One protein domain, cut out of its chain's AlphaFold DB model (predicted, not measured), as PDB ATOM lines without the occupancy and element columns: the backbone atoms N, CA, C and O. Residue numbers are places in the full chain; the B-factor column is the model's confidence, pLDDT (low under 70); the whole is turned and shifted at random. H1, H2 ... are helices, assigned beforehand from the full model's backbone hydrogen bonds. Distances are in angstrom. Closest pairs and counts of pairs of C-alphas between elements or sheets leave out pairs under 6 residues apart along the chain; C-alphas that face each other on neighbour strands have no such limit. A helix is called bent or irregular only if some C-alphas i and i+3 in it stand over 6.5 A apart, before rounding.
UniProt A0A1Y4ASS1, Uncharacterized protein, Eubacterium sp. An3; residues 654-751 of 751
ATOM      1  N   TYR A 654     169.388 166.650 187.057       95.12
ATOM      2  CA  TYR A 654     168.007 166.760 186.562       95.12
ATOM      3  C   TYR A 654     167.233 167.970 187.111       95.12
ATOM      4  O   TYR A 654     166.120 168.239 186.655       95.12
ATOM      5  N   LEU A 655     167.829 168.727 188.034       95.50
ATOM      6  CA  LEU A 655     167.283 169.989 188.536       95.50
ATOM      7  C   LEU A 655     167.212 171.045 187.416       95.50
ATOM      8  O   LEU A 655     167.985 170.976 186.459       95.50
ATOM      9  N   ASN A 656     166.315 172.025 187.536       95.38
ATOM     10  CA  ASN A 656     166.181 173.149 186.599       95.38
ATOM     11  C   ASN A 656     165.814 174.454 187.321       95.38
ATOM     12  O   ASN A 656     165.379 174.433 188.475       95.38
ATOM     13  N   SER A 657     165.979 175.588 186.639       93.38
ATOM     14  CA  SER A 657     165.743 176.911 187.213       93.38
ATOM     15  C   SER A 657     164.300 177.113 187.667       93.38
ATOM     16  O   SER A 657     164.067 177.812 188.647       93.38
ATOM     17  N   VAL A 658     163.324 176.525 186.965       91.50
ATOM     18  CA  VAL A 658     161.892 176.693 187.262       91.50
ATOM     19  C   VAL A 658     161.548 176.044 188.600       91.50
ATOM     20  O   VAL A 658     160.876 176.659 189.422       91.50
ATOM     21  N   TYR A 659     162.078 174.850 188.874       92.88
ATOM     22  CA  TYR A 659     161.934 174.184 190.169       92.88
ATOM     23  C   TYR A 659     162.559 174.976 191.312       92.88
ATOM     24  O   TYR A 659     161.943 175.108 192.371       92.88
ATOM     25  N   ILE A 660     163.756 175.526 191.096       89.62
ATOM     26  CA  ILE A 660     164.414 176.351 192.108       89.62
ATOM     27  C   ILE A 660     163.615 177.630 192.368       89.62
ATOM     28  O   ILE A 660     163.317 177.935 193.518       89.62
ATOM     29  N   LEU A 661     163.195 178.342 191.319       84.06
ATOM     30  CA  LEU A 661     162.379 179.551 191.453       84.06
ATOM     31  C   LEU A 661     161.050 179.268 192.150       84.06
ATOM     32  O   LEU A 661     160.661 180.021 193.037       84.06
ATOM     33  N   TYR A 662     160.392 178.162 191.812       84.50
ATOM     34  CA  TYR A 662     159.178 177.719 192.485       84.50
ATOM     35  C   TYR A 662     159.414 177.468 193.985       84.50
ATOM     36  O   TYR A 662     158.623 177.929 194.812       84.50
ATOM     37  N   ALA A 663     160.504 176.784 194.354       83.94
ATOM     38  CA  ALA A 663     160.853 176.528 195.752       83.94
ATOM     39  C   ALA A 663     161.154 177.832 196.513       83.94
ATOM     40  O   ALA A 663     160.680 178.018 197.639       83.94
ATOM     41  N   ILE A 664     161.875 178.759 195.872       77.44
ATOM     42  CA  ILE A 664     162.169 180.094 196.402       77.44
ATOM     43  C   ILE A 664     160.868 180.882 196.613       77.44
ATOM     44  O   ILE A 664     160.639 181.414 197.695       77.44
ATOM     45  N   GLN A 665     159.983 180.943 195.623       72.56
ATOM     46  CA  GLN A 665     158.768 181.762 195.691       72.56
ATOM     47  C   GLN A 665     157.778 181.252 196.747       72.56
ATOM     48  O   GLN A 665     157.266 182.043 197.541       72.56
ATOM     49  N   ASN A 666     157.562 179.935 196.811       70.25
ATOM     50  CA  ASN A 666     156.523 179.339 197.656       70.25
ATOM     51  C   ASN A 666     156.955 179.061 199.104       70.25
ATOM     52  O   ASN A 666     156.122 178.680 199.920       70.25
ATOM     53  N   ARG A 667     158.238 179.235 199.447       69.06
ATOM     54  CA  ARG A 667     158.821 178.898 200.766       69.06
ATOM     55  C   ARG A 667     158.659 177.432 201.199       69.06
ATOM     56  O   ARG A 667     158.784 177.104 202.377       69.06
ATOM     57  N   LYS A 668     158.400 176.522 200.259       70.94
ATOM     58  CA  LYS A 668     158.136 175.107 200.549       70.94
ATOM     59  C   LYS A 668     159.414 174.291 200.480       70.94
ATOM     60  O   LYS A 668     159.647 173.618 199.486       70.94
ATOM     61  N   ILE A 669     160.236 174.319 201.529       79.56
ATOM     62  CA  ILE A 669     161.442 173.475 201.572       79.56
ATOM     63  C   ILE A 669     161.113 172.003 201.848       79.56
ATOM     64  O   ILE A 669     161.726 171.120 201.261       79.56
ATOM     65  N   GLY A 670     160.111 171.726 202.688       68.50
ATOM     66  CA  GLY A 670     159.622 170.358 202.917       68.50
ATOM     67  C   GLY A 670     160.577 169.450 203.690       68.50
ATOM     68  O   GLY A 670     160.675 168.268 203.380       68.50
ATOM     69  N   GLY A 671     161.307 169.981 204.674       75.12
ATOM     70  CA  GLY A 671     162.195 169.165 205.509       75.12
ATOM     71  C   GLY A 671     163.431 168.644 204.774       75.12
ATOM     72  O   GLY A 671     163.964 167.605 205.151       75.12
ATOM     73  N   TRP A 672     163.888 169.344 203.728       82.25
ATOM     74  CA  TRP A 672     165.204 169.107 203.135       82.25
ATOM     75  C   TRP A 672     166.277 169.139 204.232       82.25
ATOM     76  O   TRP A 672     166.227 169.993 205.117       82.25
ATOM     77  N   THR A 673     167.220 168.196 204.209       78.75
ATOM     78  CA  THR A 673     168.258 168.086 205.239       78.75
ATOM     79  C   THR A 673     169.649 168.200 204.638       78.75
ATOM     80  O   THR A 673     169.909 167.688 203.552       78.75
ATOM     81  N   ILE A 674     170.549 168.841 205.380       79.56
ATOM     82  CA  ILE A 674     171.982 168.912 205.093       79.56
ATOM     83  C   ILE A 674     172.701 168.374 206.328       79.56
ATOM     84  O   ILE A 674     172.416 168.803 207.445       79.56
ATOM     85  N   GLY A 675     173.568 167.371 206.171       68.94
ATOM     86  CA  GLY A 675     174.280 166.781 207.316       68.94
ATOM     87  C   GLY A 675     173.365 166.238 208.425       68.94
ATOM     88  O   GLY A 675     173.740 166.260 209.594       68.94
ATOM     89  N   ARG A 676     172.163 165.748 208.068       69.31
ATOM     90  CA  ARG A 676     171.077 165.309 208.980       69.31
ATOM     91  C   ARG A 676     170.372 166.428 209.757       69.31
ATOM     92  O   ARG A 676     169.533 166.129 210.604       69.31
ATOM     93  N   GLN A 677     170.669 167.690 209.471       70.69
ATOM     94  CA  GLN A 677     169.992 168.835 210.066       70.69
ATOM     95  C   GLN A 677     168.900 169.341 209.119       70.69
ATOM     96  O   GLN A 677     169.142 169.511 207.925       70.69
ATOM     97  N   ALA A 678     167.684 169.537 209.637       73.69
ATOM     98  CA  ALA A 678     166.574 170.064 208.849       73.69
ATOM     99  C   ALA A 678     166.832 171.527 208.483       73.69
ATOM    100  O   ALA A 678     167.086 172.358 209.354       73.69
ATOM    101  N   MET A 679     166.751 171.815 207.190       69.25
ATOM    102  CA  MET A 679     166.940 173.142 206.638       69.25
ATOM    103  C   MET A 679     165.609 173.883 206.645       69.25
ATOM    104  O   MET A 679     164.608 173.407 206.099       69.25
ATOM    105  N   ASP A 680     165.598 175.068 207.241       65.19
ATOM    106  CA  ASP A 680     164.527 176.025 206.998       65.19
ATOM    107  C   ASP A 680     164.724 176.717 205.639       65.19
ATOM    108  O   ASP A 680     165.747 176.572 204.957       65.19
ATOM    109  N   TYR A 681     163.695 177.453 205.215       66.44
ATOM    110  CA  TYR A 681     163.709 178.223 203.971       66.44
ATOM    111  C   TYR A 681     164.956 179.078 203.822       66.44
ATOM    112  O   TYR A 681     165.580 179.133 202.761       66.44
ATOM    113  N   ALA A 682     165.330 179.712 204.912       59.75
ATOM    114  CA  ALA A 682     166.287 180.770 204.873       59.75
ATOM    115  C   ALA A 682     167.728 180.218 204.886       59.75
ATOM    116  O   ALA A 682     168.568 180.726 204.151       59.75
ATOM    117  N   ASN A 683     168.005 179.083 205.543       65.00
ATOM    118  CA  ASN A 683     169.280 178.372 205.379       65.00
ATOM    119  C   ASN A 683     169.402 177.747 203.976       65.00
ATOM    120  O   ASN A 683     170.501 177.551 203.459       65.00
ATOM    121  N   SER A 684     168.269 177.437 203.339       77.56
ATOM    122  CA  SER A 684     168.252 176.832 202.006       77.56
ATOM    123  C   SER A 684     168.564 177.833 200.892       77.56
ATOM    124  O   SER A 684     169.148 177.449 199.880       77.56
ATOM    125  N   ILE A 685     168.207 179.113 201.067       78.56
ATOM    126  CA  ILE A 685     168.235 180.118 199.990       78.56
ATOM    127  C   ILE A 685     169.618 180.291 199.359       78.56
ATOM    128  O   ILE A 685     169.720 180.457 198.147       78.56
ATOM    129  N   VAL A 686     170.685 180.201 200.158       77.62
ATOM    130  CA  VAL A 686     172.060 180.383 199.679       77.62
ATOM    131  C   VAL A 686     172.420 179.292 198.669       77.62
ATOM    132  O   VAL A 686     172.872 179.595 197.567       77.62
ATOM    133  N   TYR A 687     172.129 178.030 198.992       86.62
ATOM    134  CA  TYR A 687     172.346 176.905 198.081       86.62
ATOM    135  C   TYR A 687     171.438 176.976 196.854       86.62
ATOM    136  O   TYR A 687     171.878 176.697 195.739       86.62
ATOM    137  N   LEU A 688     170.179 177.382 197.044       88.88
ATOM    138  CA  LEU A 688     169.229 177.552 195.948       88.88
ATOM    139  C   LEU A 688     169.706 178.622 194.959       88.88
ATOM    140  O   LEU A 688     169.610 178.403 193.757       88.88
ATOM    141  N   ASN A 689     170.274 179.733 195.428       83.38
ATOM    142  CA  ASN A 689     170.793 180.792 194.562       83.38
ATOM    143  C   ASN A 689     172.007 180.333 193.748       83.38
ATOM    144  O   ASN A 689     172.036 180.541 192.536       83.38
ATOM    145  N   ILE A 690     172.960 179.645 194.383       88.06
ATOM    146  CA  ILE A 690     174.136 179.085 193.699       88.06
ATOM    147  C   ILE A 690     173.703 178.059 192.642       88.06
ATOM    148  O   ILE A 690     174.147 178.099 191.493       88.06
ATOM    149  N   ALA A 691     172.775 177.167 193.002       93.25
ATOM    150  CA  ALA A 691     172.197 176.217 192.063       93.25
ATOM    151  C   ALA A 691     171.471 176.932 190.911       93.25
ATOM    152  O   ALA A 691     171.644 176.557 189.754       93.25
ATOM    153  N   LEU A 692     170.680 177.968 191.203       91.12
ATOM    154  CA  LEU A 692     169.918 178.726 190.210       91.12
ATOM    155  C   LEU A 692     170.823 179.401 189.180       91.12
ATOM    156  O   LEU A 692     170.526 179.338 187.987       91.12
ATOM    157  N   GLU A 693     171.903 180.038 189.626       89.06
ATOM    158  CA  GLU A 693     172.866 180.705 188.750       89.06
ATOM    159  C   GLU A 693     173.485 179.711 187.762       89.06
ATOM    160  O   GLU A 693     173.381 179.889 186.545       89.06
ATOM    161  N   TYR A 694     174.004 178.592 188.271       95.06
ATOM    162  CA  TYR A 694     174.562 177.530 187.437       95.06
ATOM    163  C   TYR A 694     173.544 176.935 186.459       95.06
ATOM    164  O   TYR A 694     173.844 176.713 185.282       95.06
ATOM    165  N   LEU A 695     172.323 176.671 186.932       95.44
ATOM    166  CA  LEU A 695     171.268 176.096 186.104       95.44
ATOM    167  C   LEU A 695     170.878 177.042 184.970       95.44
ATOM    168  O   LEU A 695     170.756 176.580 183.841       95.44
ATOM    169  N   ARG A 696     170.790 178.353 185.221       92.19
ATOM    170  CA  ARG A 696     170.531 179.354 184.173       92.19
ATOM    171  C   ARG A 696     171.625 179.369 183.108       92.19
ATOM    172  O   ARG A 696     171.317 179.432 181.917       92.19
ATOM    173  N   GLU A 697     172.894 179.277 183.500       93.81
ATOM    174  CA  GLU A 697     173.995 179.201 182.534       93.81
ATOM    175  C   GLU A 697     173.958 177.919 181.698       93.81
ATOM    176  O   GLU A 697     174.179 177.951 180.480       93.81
ATOM    177  N   ARG A 698     173.667 176.778 182.334       94.62
ATOM    178  CA  ARG A 698     173.497 175.497 181.642       94.62
ATOM    179  C   ARG A 698     172.328 175.562 180.664       94.62
ATOM    180  O   ARG A 698     172.481 175.205 179.497       94.62
ATOM    181  N   GLU A 699     171.187 176.051 181.125       95.56
ATOM    182  CA  GLU A 699     169.951 176.138 180.354       95.56
ATOM    183  C   GLU A 699     170.064 177.122 179.197       95.56
ATOM    184  O   GLU A 699     169.477 176.880 178.150       95.56
ATOM    185  N   LYS A 700     170.879 178.178 179.310       95.19
ATOM    186  CA  LYS A 700     171.210 179.049 178.175       95.19
ATOM    187  C   LYS A 700     171.871 178.263 177.035       95.19
ATOM    188  O   LYS A 700     171.479 178.405 175.880       95.19
ATOM    189  N   LYS A 701     172.818 177.373 177.352       94.94
ATOM    190  CA  LYS A 701     173.463 176.492 176.357       94.94
ATOM    191  C   LYS A 701     172.484 175.448 175.811       94.94
ATOM    192  O   LYS A 701     172.524 175.109 174.629       94.94
ATOM    193  N   GLU A 702     171.599 174.926 176.658       95.31
ATOM    194  CA  GLU A 702     170.547 173.994 176.235       95.31
ATOM    195  C   GLU A 702     169.527 174.671 175.302       95.31
ATOM    196  O   GLU A 702     169.183 174.106 174.263       95.31
ATOM    197  N   ALA A 703     169.140 175.914 175.597       94.69
ATOM    198  CA  ALA A 703     168.270 176.754 174.780       94.69
ATOM    199  C   ALA A 703     168.859 177.012 173.388       94.69
ATOM    200  O   ALA A 703     168.149 176.877 172.390       94.69
ATOM    201  N   GLU A 704     170.157 177.316 173.294       94.88
ATOM    202  CA  GLU A 704     170.862 177.485 172.013       94.88
ATOM    203  C   GLU A 704     170.816 176.210 171.150       94.88
ATOM    204  O   GLU A 704     170.659 176.283 169.929       94.88
ATOM    205  N   MET A 705     170.919 175.026 171.766       94.81
ATOM    206  CA  MET A 705     170.809 173.745 171.057       94.81
ATOM    207  C   MET A 705     169.374 173.439 170.616       94.81
ATOM    208  O   MET A 705     169.168 172.940 169.509       94.81
ATOM    209  N   LEU A 706     168.387 173.727 171.465       95.12
ATOM    210  CA  LEU A 706     166.971 173.477 171.185       95.12
ATOM    211  C   LEU A 706     166.405 174.416 170.119       95.12
ATOM    212  O   LEU A 706     165.677 173.954 169.240       95.12
ATOM    213  N   SER A 707     166.809 175.688 170.137       93.31
ATOM    214  CA  SER A 707     166.330 176.724 169.208       93.31
ATOM    215  C   SER A 707     166.629 176.411 167.735       93.31
ATOM    216  O   SER A 707     166.010 176.970 166.838       93.31
ATOM    217  N   LYS A 708     167.552 175.482 167.455       94.88
ATOM    218  CA  LYS A 708     167.819 174.982 166.095       94.88
ATOM    219  C   LYS A 708     166.701 174.098 165.537       94.88
ATOM    220  O   LYS A 708     166.646 173.873 164.330       94.88
ATOM    221  N   TYR A 709     165.877 173.524 166.411       94.56
ATOM    222  CA  TYR A 709     164.927 172.463 166.078       94.56
ATOM    223  C   TYR A 709     163.487 172.778 166.495       94.56
ATOM    224  O   TYR A 709     162.573 172.120 165.998       94.56
ATOM    225  N   MET A 710     163.275 173.739 167.396       92.12
ATOM    226  CA  MET A 710     161.955 174.155 167.872       92.12
ATOM    227  C   MET A 710     161.983 175.559 168.483       92.12
ATOM    228  O   MET A 710     163.017 175.988 168.990       92.12
ATOM    229  N   ASP A 711     160.827 176.221 168.517       90.81
ATOM    230  CA  ASP A 711     160.645 177.451 169.288       90.81
ATOM    231  C   ASP A 711     160.522 177.139 170.785       90.81
ATOM    232  O   ASP A 711     159.791 176.228 171.198       90.81
ATOM    233  N   LEU A 712     161.239 177.906 171.607       90.94
ATOM    234  CA  LEU A 712     161.180 177.784 173.061       90.94
ATOM    235  C   LEU A 712     159.877 178.392 173.588       90.94
ATOM    236  O   LEU A 712     159.494 179.500 173.223       90.94
ATOM    237  N   TYR A 713     159.208 177.660 174.471       90.69
ATOM    238  CA  TYR A 713     157.953 178.050 175.115       90.69
ATOM    239  C   TYR A 713     158.171 178.235 176.623       90.69
ATOM    240  O   TYR A 713     159.165 177.730 177.141       90.69
ATOM    241  N   PRO A 714     157.289 178.941 177.351       86.81
ATOM    242  CA  PRO A 714     157.437 179.108 178.797       86.81
ATOM    243  C   PRO A 714     157.597 177.764 179.522       86.81
ATOM    244  O   PRO A 714     156.908 176.804 179.191       86.81
ATOM    245  N   ASP A 715     158.510 177.710 180.489       88.19
ATOM    246  CA  ASP A 715     158.803 176.536 181.323       88.19
ATOM    247  C   ASP A 715     159.284 175.269 180.575       88.19
ATOM    248  O   ASP A 715     159.257 174.172 181.135       88.19
ATOM    249  N   TRP A 716     159.811 175.400 179.346       93.88
ATOM    250  CA  TRP A 716     160.400 174.288 178.571       93.88
ATOM    251  C   TRP A 716     161.464 173.483 179.340       93.88
ATOM    252  O   TRP A 716     161.691 172.306 179.051       93.88
ATOM    253  N   GLN A 717     162.122 174.107 180.321       95.69
ATOM    254  CA  GLN A 717     163.131 173.491 181.179       95.69
ATOM    255  C   GLN A 717     162.562 172.322 181.990       95.69
ATOM    256  O   GLN A 717     163.253 171.323 182.190       95.69
ATOM    257  N   VAL A 718     161.307 172.433 182.437       94.12
ATOM    258  CA  VAL A 718     160.623 171.390 183.211       94.12
ATOM    259  C   VAL A 718     160.438 170.147 182.351       94.12
ATOM    260  O   VAL A 718     160.885 169.064 182.727       94.12
ATOM    261  N   ASP A 719     159.870 170.318 181.159       94.06
ATOM    262  CA  ASP A 719     159.630 169.217 180.226       94.06
ATOM    263  C   ASP A 719     160.938 168.581 179.753       94.06
ATOM    264  O   ASP A 719     161.025 167.358 179.616       94.06
ATOM    265  N   LEU A 720     161.985 169.386 179.534       95.56
ATOM    266  CA  LEU A 720     163.298 168.858 179.182       95.56
ATOM    267  C   LEU A 720     163.882 168.017 180.322       95.56
ATOM    268  O   LEU A 720     164.382 166.920 180.058       95.56
ATOM    269  N   SER A 721     163.834 168.507 181.564       94.62
ATOM    270  CA  SER A 721     164.295 167.773 182.748       94.62
ATOM    271  C   SER A 721     163.551 166.451 182.915       94.62
ATOM    272  O   SER A 721     164.200 165.417 183.063       94.62
ATOM    273  N   GLU A 722     162.220 166.455 182.831       94.12
ATOM    274  CA  GLU A 722     161.387 165.254 182.975       94.12
ATOM    275  C   GLU A 722     161.599 164.266 181.815       94.12
ATOM    276  O   GLU A 722     161.745 163.058 182.023       94.12
ATOM    277  N   TRP A 723     161.728 164.758 180.578       95.31
ATOM    278  CA  TRP A 723     162.071 163.915 179.432       95.31
ATOM    279  C   TRP A 723     163.454 163.280 179.591       95.31
ATOM    280  O   TRP A 723     163.628 162.085 179.327       95.31
ATOM    281  N   ARG A 724     164.441 164.059 180.048       95.06
ATOM    282  CA  ARG A 724     165.791 163.577 180.350       95.06
ATOM    283  C   ARG A 724     165.769 162.536 181.464       95.06
ATOM    284  O   ARG A 724     166.421 161.507 181.314       95.06
ATOM    285  N   LEU A 725     164.994 162.761 182.522       94.12
ATOM    286  CA  LEU A 725     164.817 161.843 183.647       94.12
ATOM    287  C   LEU A 725     164.232 160.501 183.180       94.12
ATOM    288  O   LEU A 725     164.806 159.440 183.432       94.12
ATOM    289  N   LYS A 726     163.147 160.543 182.396       93.81
ATOM    290  CA  LYS A 726     162.471 159.360 181.836       93.81
ATOM    291  C   LYS A 726     163.385 158.501 180.959       93.81
ATOM    292  O   LYS A 726     163.259 157.280 180.949       93.81
ATOM    293  N   HIS A 727     164.303 159.128 180.224       93.25
ATOM    294  CA  HIS A 727     165.225 158.438 179.315       93.25
ATOM    295  C   HIS A 727     166.628 158.218 179.900       93.25
ATOM    296  O   HIS A 727     167.490 157.692 179.196       93.25
ATOM    297  N   GLN A 728     166.866 158.624 181.154       92.25
ATOM    298  CA  GLN A 728     168.178 158.580 181.814       92.25
ATOM    299  C   GLN A 728     169.267 159.316 181.001       92.25
ATOM    300  O   GLN A 728     170.388 158.844 180.802       92.25
ATOM    301  N   TYR A 729     168.913 160.484 180.457       94.06
ATOM    302  CA  TYR A 729     169.821 161.364 179.728       94.06
ATOM    303  C   TYR A 729     170.378 162.464 180.634       94.06
ATOM    304  O   TYR A 729     169.764 163.505 180.859       94.06
ATOM    305  N   HIS A 730     171.624 162.270 181.045       93.06
ATOM    306  CA  HIS A 730     172.346 163.154 181.960       93.06
ATOM    307  C   HIS A 730     172.697 164.532 181.378       93.06
ATOM    308  O   HIS A 730     172.798 165.519 182.100       93.06
ATOM    309  N   ARG A 731     172.863 164.627 180.053       91.25
ATOM    310  CA  ARG A 731     173.229 165.870 179.354       91.25
ATOM    311  C   ARG A 731     172.489 166.011 178.036       91.25
ATOM    312  O   ARG A 731     172.306 165.020 177.314       91.25
ATOM    313  N   LEU A 732     172.150 167.244 177.672       93.81
ATOM    314  CA  LEU A 732     171.676 167.547 176.331       93.81
ATOM    315  C   LEU A 732     172.846 167.540 175.338       93.81
ATOM    316  O   LEU A 732     173.913 168.091 175.591       93.81
ATOM    317  N   THR A 733     172.637 166.894 174.197       93.88
ATOM    318  CA  THR A 733     173.527 166.950 173.031       93.88
ATOM    319  C   THR A 733     172.700 167.354 171.822       93.88
ATOM    320  O   THR A 733     171.485 167.175 171.836       93.88
ATOM    321  N   ASP A 734     173.324 167.835 170.748       92.75
ATOM    322  CA  ASP A 734     172.602 168.286 169.547       92.75
ATOM    323  C   ASP A 734     171.669 167.191 168.968       92.75
ATOM    324  O   ASP A 734     170.494 167.426 168.679       92.75
ATOM    325  N   ALA A 735     172.132 165.934 168.945       94.19
ATOM    326  CA  ALA A 735     171.313 164.789 168.540       94.19
ATOM    327  C   ALA A 735     170.122 164.527 169.484       94.19
ATOM    328  O   ALA A 735     169.050 164.114 169.031       94.19
ATOM    329  N   ARG A 736     170.294 164.747 170.795       94.88
ATOM    330  CA  ARG A 736     169.219 164.618 171.794       94.88
ATOM    331  C   ARG A 736     168.247 165.796 171.725       94.88
ATOM    332  O   ARG A 736     167.052 165.556 171.820       94.88
ATOM    333  N   ALA A 737     168.726 167.012 171.460       94.88
ATOM    334  CA  ALA A 737     167.901 168.199 171.239       94.88
ATOM    335  C   ALA A 737     166.919 167.980 170.077       94.88
ATOM    336  O   ALA A 737     165.717 168.175 170.232       94.88
ATOM    337  N   LYS A 738     167.399 167.426 168.955       94.62
ATOM    338  CA  LYS A 738     166.537 167.035 167.829       94.62
ATOM    339  C   LYS A 738     165.492 165.975 168.204       94.62
ATOM    340  O   LYS A 738     164.373 166.009 167.694       94.62
ATOM    341  N   LYS A 739     165.842 165.005 169.059       95.12
ATOM    342  CA  LYS A 739     164.895 163.983 169.547       95.12
ATOM    343  C   LYS A 739     163.840 164.583 170.476       95.12
ATOM    344  O   LYS A 739     162.673 164.235 170.331       95.12
ATOM    345  N   PHE A 740     164.235 165.482 171.373       95.75
ATOM    346  CA  PHE A 740     163.319 166.183 172.269       95.75
ATOM    347  C   PHE A 740     162.334 167.068 171.494       95.75
ATOM    348  O   PHE A 740     161.133 166.972 171.715       95.75
ATOM    349  N   ALA A 741     162.805 167.826 170.500       93.62
ATOM    350  CA  ALA A 741     161.931 168.632 169.643       93.62
ATOM    351  C   ALA A 741     160.844 167.786 168.953       93.62
ATOM    352  O   ALA A 741     159.671 168.156 168.948       93.62
ATOM    353  N   LYS A 742     161.210 166.602 168.440       93.12
ATOM    354  CA  LYS A 742     160.241 165.644 167.881       93.12
ATOM    355  C   LYS A 742     159.282 165.082 168.930       93.12
ATOM    356  O   LYS A 742     158.114 164.881 168.621       93.12
ATOM    357  N   TYR A 743     159.773 164.806 170.138       92.69
ATOM    358  CA  TYR A 743     158.953 164.320 171.251       92.69
ATOM    359  C   TYR A 743     157.857 165.331 171.609       92.69
ATOM    360  O   TYR A 743     156.686 164.967 171.640       92.69
ATOM    361  N   ILE A 744     158.220 166.607 171.777       92.00
ATOM    362  CA  ILE A 744     157.270 167.681 172.094       92.00
ATOM    363  C   ILE A 744     156.285 167.927 170.950       92.00
ATOM    364  O   ILE A 744     155.098 168.120 171.198       92.00
ATOM    365  N   GLN A 745     156.749 167.895 169.695       86.31
ATOM    366  CA  GLN A 745     155.848 167.987 168.541       86.31
ATOM    367  C   GLN A 745     154.800 166.876 168.570       86.31
ATOM    368  O   GLN A 745     153.623 167.172 168.397       86.31
ATOM    369  N   LYS A 746     155.224 165.637 168.852       87.06
ATOM    370  CA  LYS A 746     154.333 164.482 168.916       87.06
ATOM    371  C   LYS A 746     153.287 164.622 170.030       87.06
ATOM    372  O   LYS A 746     152.097 164.496 169.750       87.06
ATOM    373  N   GLU A 747     153.709 164.967 171.248       84.38
ATOM    374  CA  GLU A 747     152.769 165.164 172.363       84.38
ATOM    375  C   GLU A 747     151.769 166.294 172.099       84.38
ATOM    376  O   GLU A 747     150.590 166.163 172.421       84.38
ATOM    377  N   ARG A 748     152.197 167.385 171.451       77.88
ATOM    378  CA  ARG A 748     151.298 168.493 171.084       77.88
ATOM    379  C   ARG A 748     150.330 168.145 169.955       77.88
ATOM    380  O   ARG A 748     149.259 168.741 169.889       77.88
ATOM    381  N   SER A 749     150.686 167.208 169.078       72.56
ATOM    382  CA  SER A 749     149.795 166.705 168.024       72.56
ATOM    383  C   SER A 749     148.792 165.645 168.498       72.56
ATOM    384  O   SER A 749     147.891 165.309 167.736       72.56
ATOM    385  N   GLY A 750     148.901 165.149 169.738       52.25
ATOM    386  CA  GLY A 750     147.964 164.167 170.301       52.25
ATOM    387  C   GLY A 750     148.070 162.748 169.717       52.25
ATOM    388  O   GLY A 750     147.130 161.969 169.870       52.25
ATOM    389  N   GLU A 751     149.185 162.420 169.055       41.94
ATOM    390  CA  GLU A 751     149.580 161.056 168.639       41.94
ATOM    391  C   GLU A 751     150.497 160.394 169.675       41.94
ATOM    392  O   GLU A 751     150.611 159.141 169.686       41.94
TER     393      GLU A 751
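AT A GLANCE: This is residues 654 to 751 of the 751 residues of an uncharacterized protein of Eubacterium sp. An3 (UniProt A0A1Y4ASS1). A long kinked helix, H2, makes the length of this domain; the shorter H1 runs back along part of it as a helical hairpin, and H3 and H4 are set about perpendicular to H2 towards its last residues, H4 making a corner with it. The loop of residues 667 to 680 lies at the opposite end of the length. The printed part has 98 residues with four named helices, H1 to H4 in chain order, and no named strand; the class is all helix. It is only just loose, close to compact, with a radius of gyration of the C-alphas of 15.5 A, and spans 45 by 27 by 23 A.

IN THESE COORDINATES: H1, residues 657 to 666, begins at C-alpha 657 (165.743, 176.911, 187.213) and is 14.1 A long. H2, residues 681 to 706, is 33.3 A long, with a kink of 36 degrees near residue 688; it is only just irregular, C-alphas 683 and 686 being 6.7 A apart. H3, residues 716 to 727, is 16.6 A long. H4, residues 734 to 749, is 22.9 A long and ends at C-alpha 749 (149.795, 166.705, 168.024).

HOW THE PARTS SIT: H1 and H2 touch in their hairpin at a shallow tilt of 30 degrees, opposite ways; their closest C-alphas, Ser 657 and Leu 692, are 5.5 A apart. H1 and H3 touch only at their ends, closest at C-alphas 658 and 718, 6.8 A. H2 touches H4 with residues 705 to 706 alone, closest at C-alphas 706 and 737, 5.4 A. H3 and H4 are close but not clearly touching, closest at C-alphas 720 and 740, 7.4 A. H1 and H4 are apart. Every O i to N i+4 pair is within hydrogen-bond range in H1, H3 and H4, and 20 of 22 in H2.

THE WHOLE: The farthest C-alphas, Gln 677 and Glu 751, are 46.8 A apart. The printed part has no cut; the link H1 to H2 is long. Mean pLDDT of the printed part is 86.5, with residues 679 to 683 among those under 70.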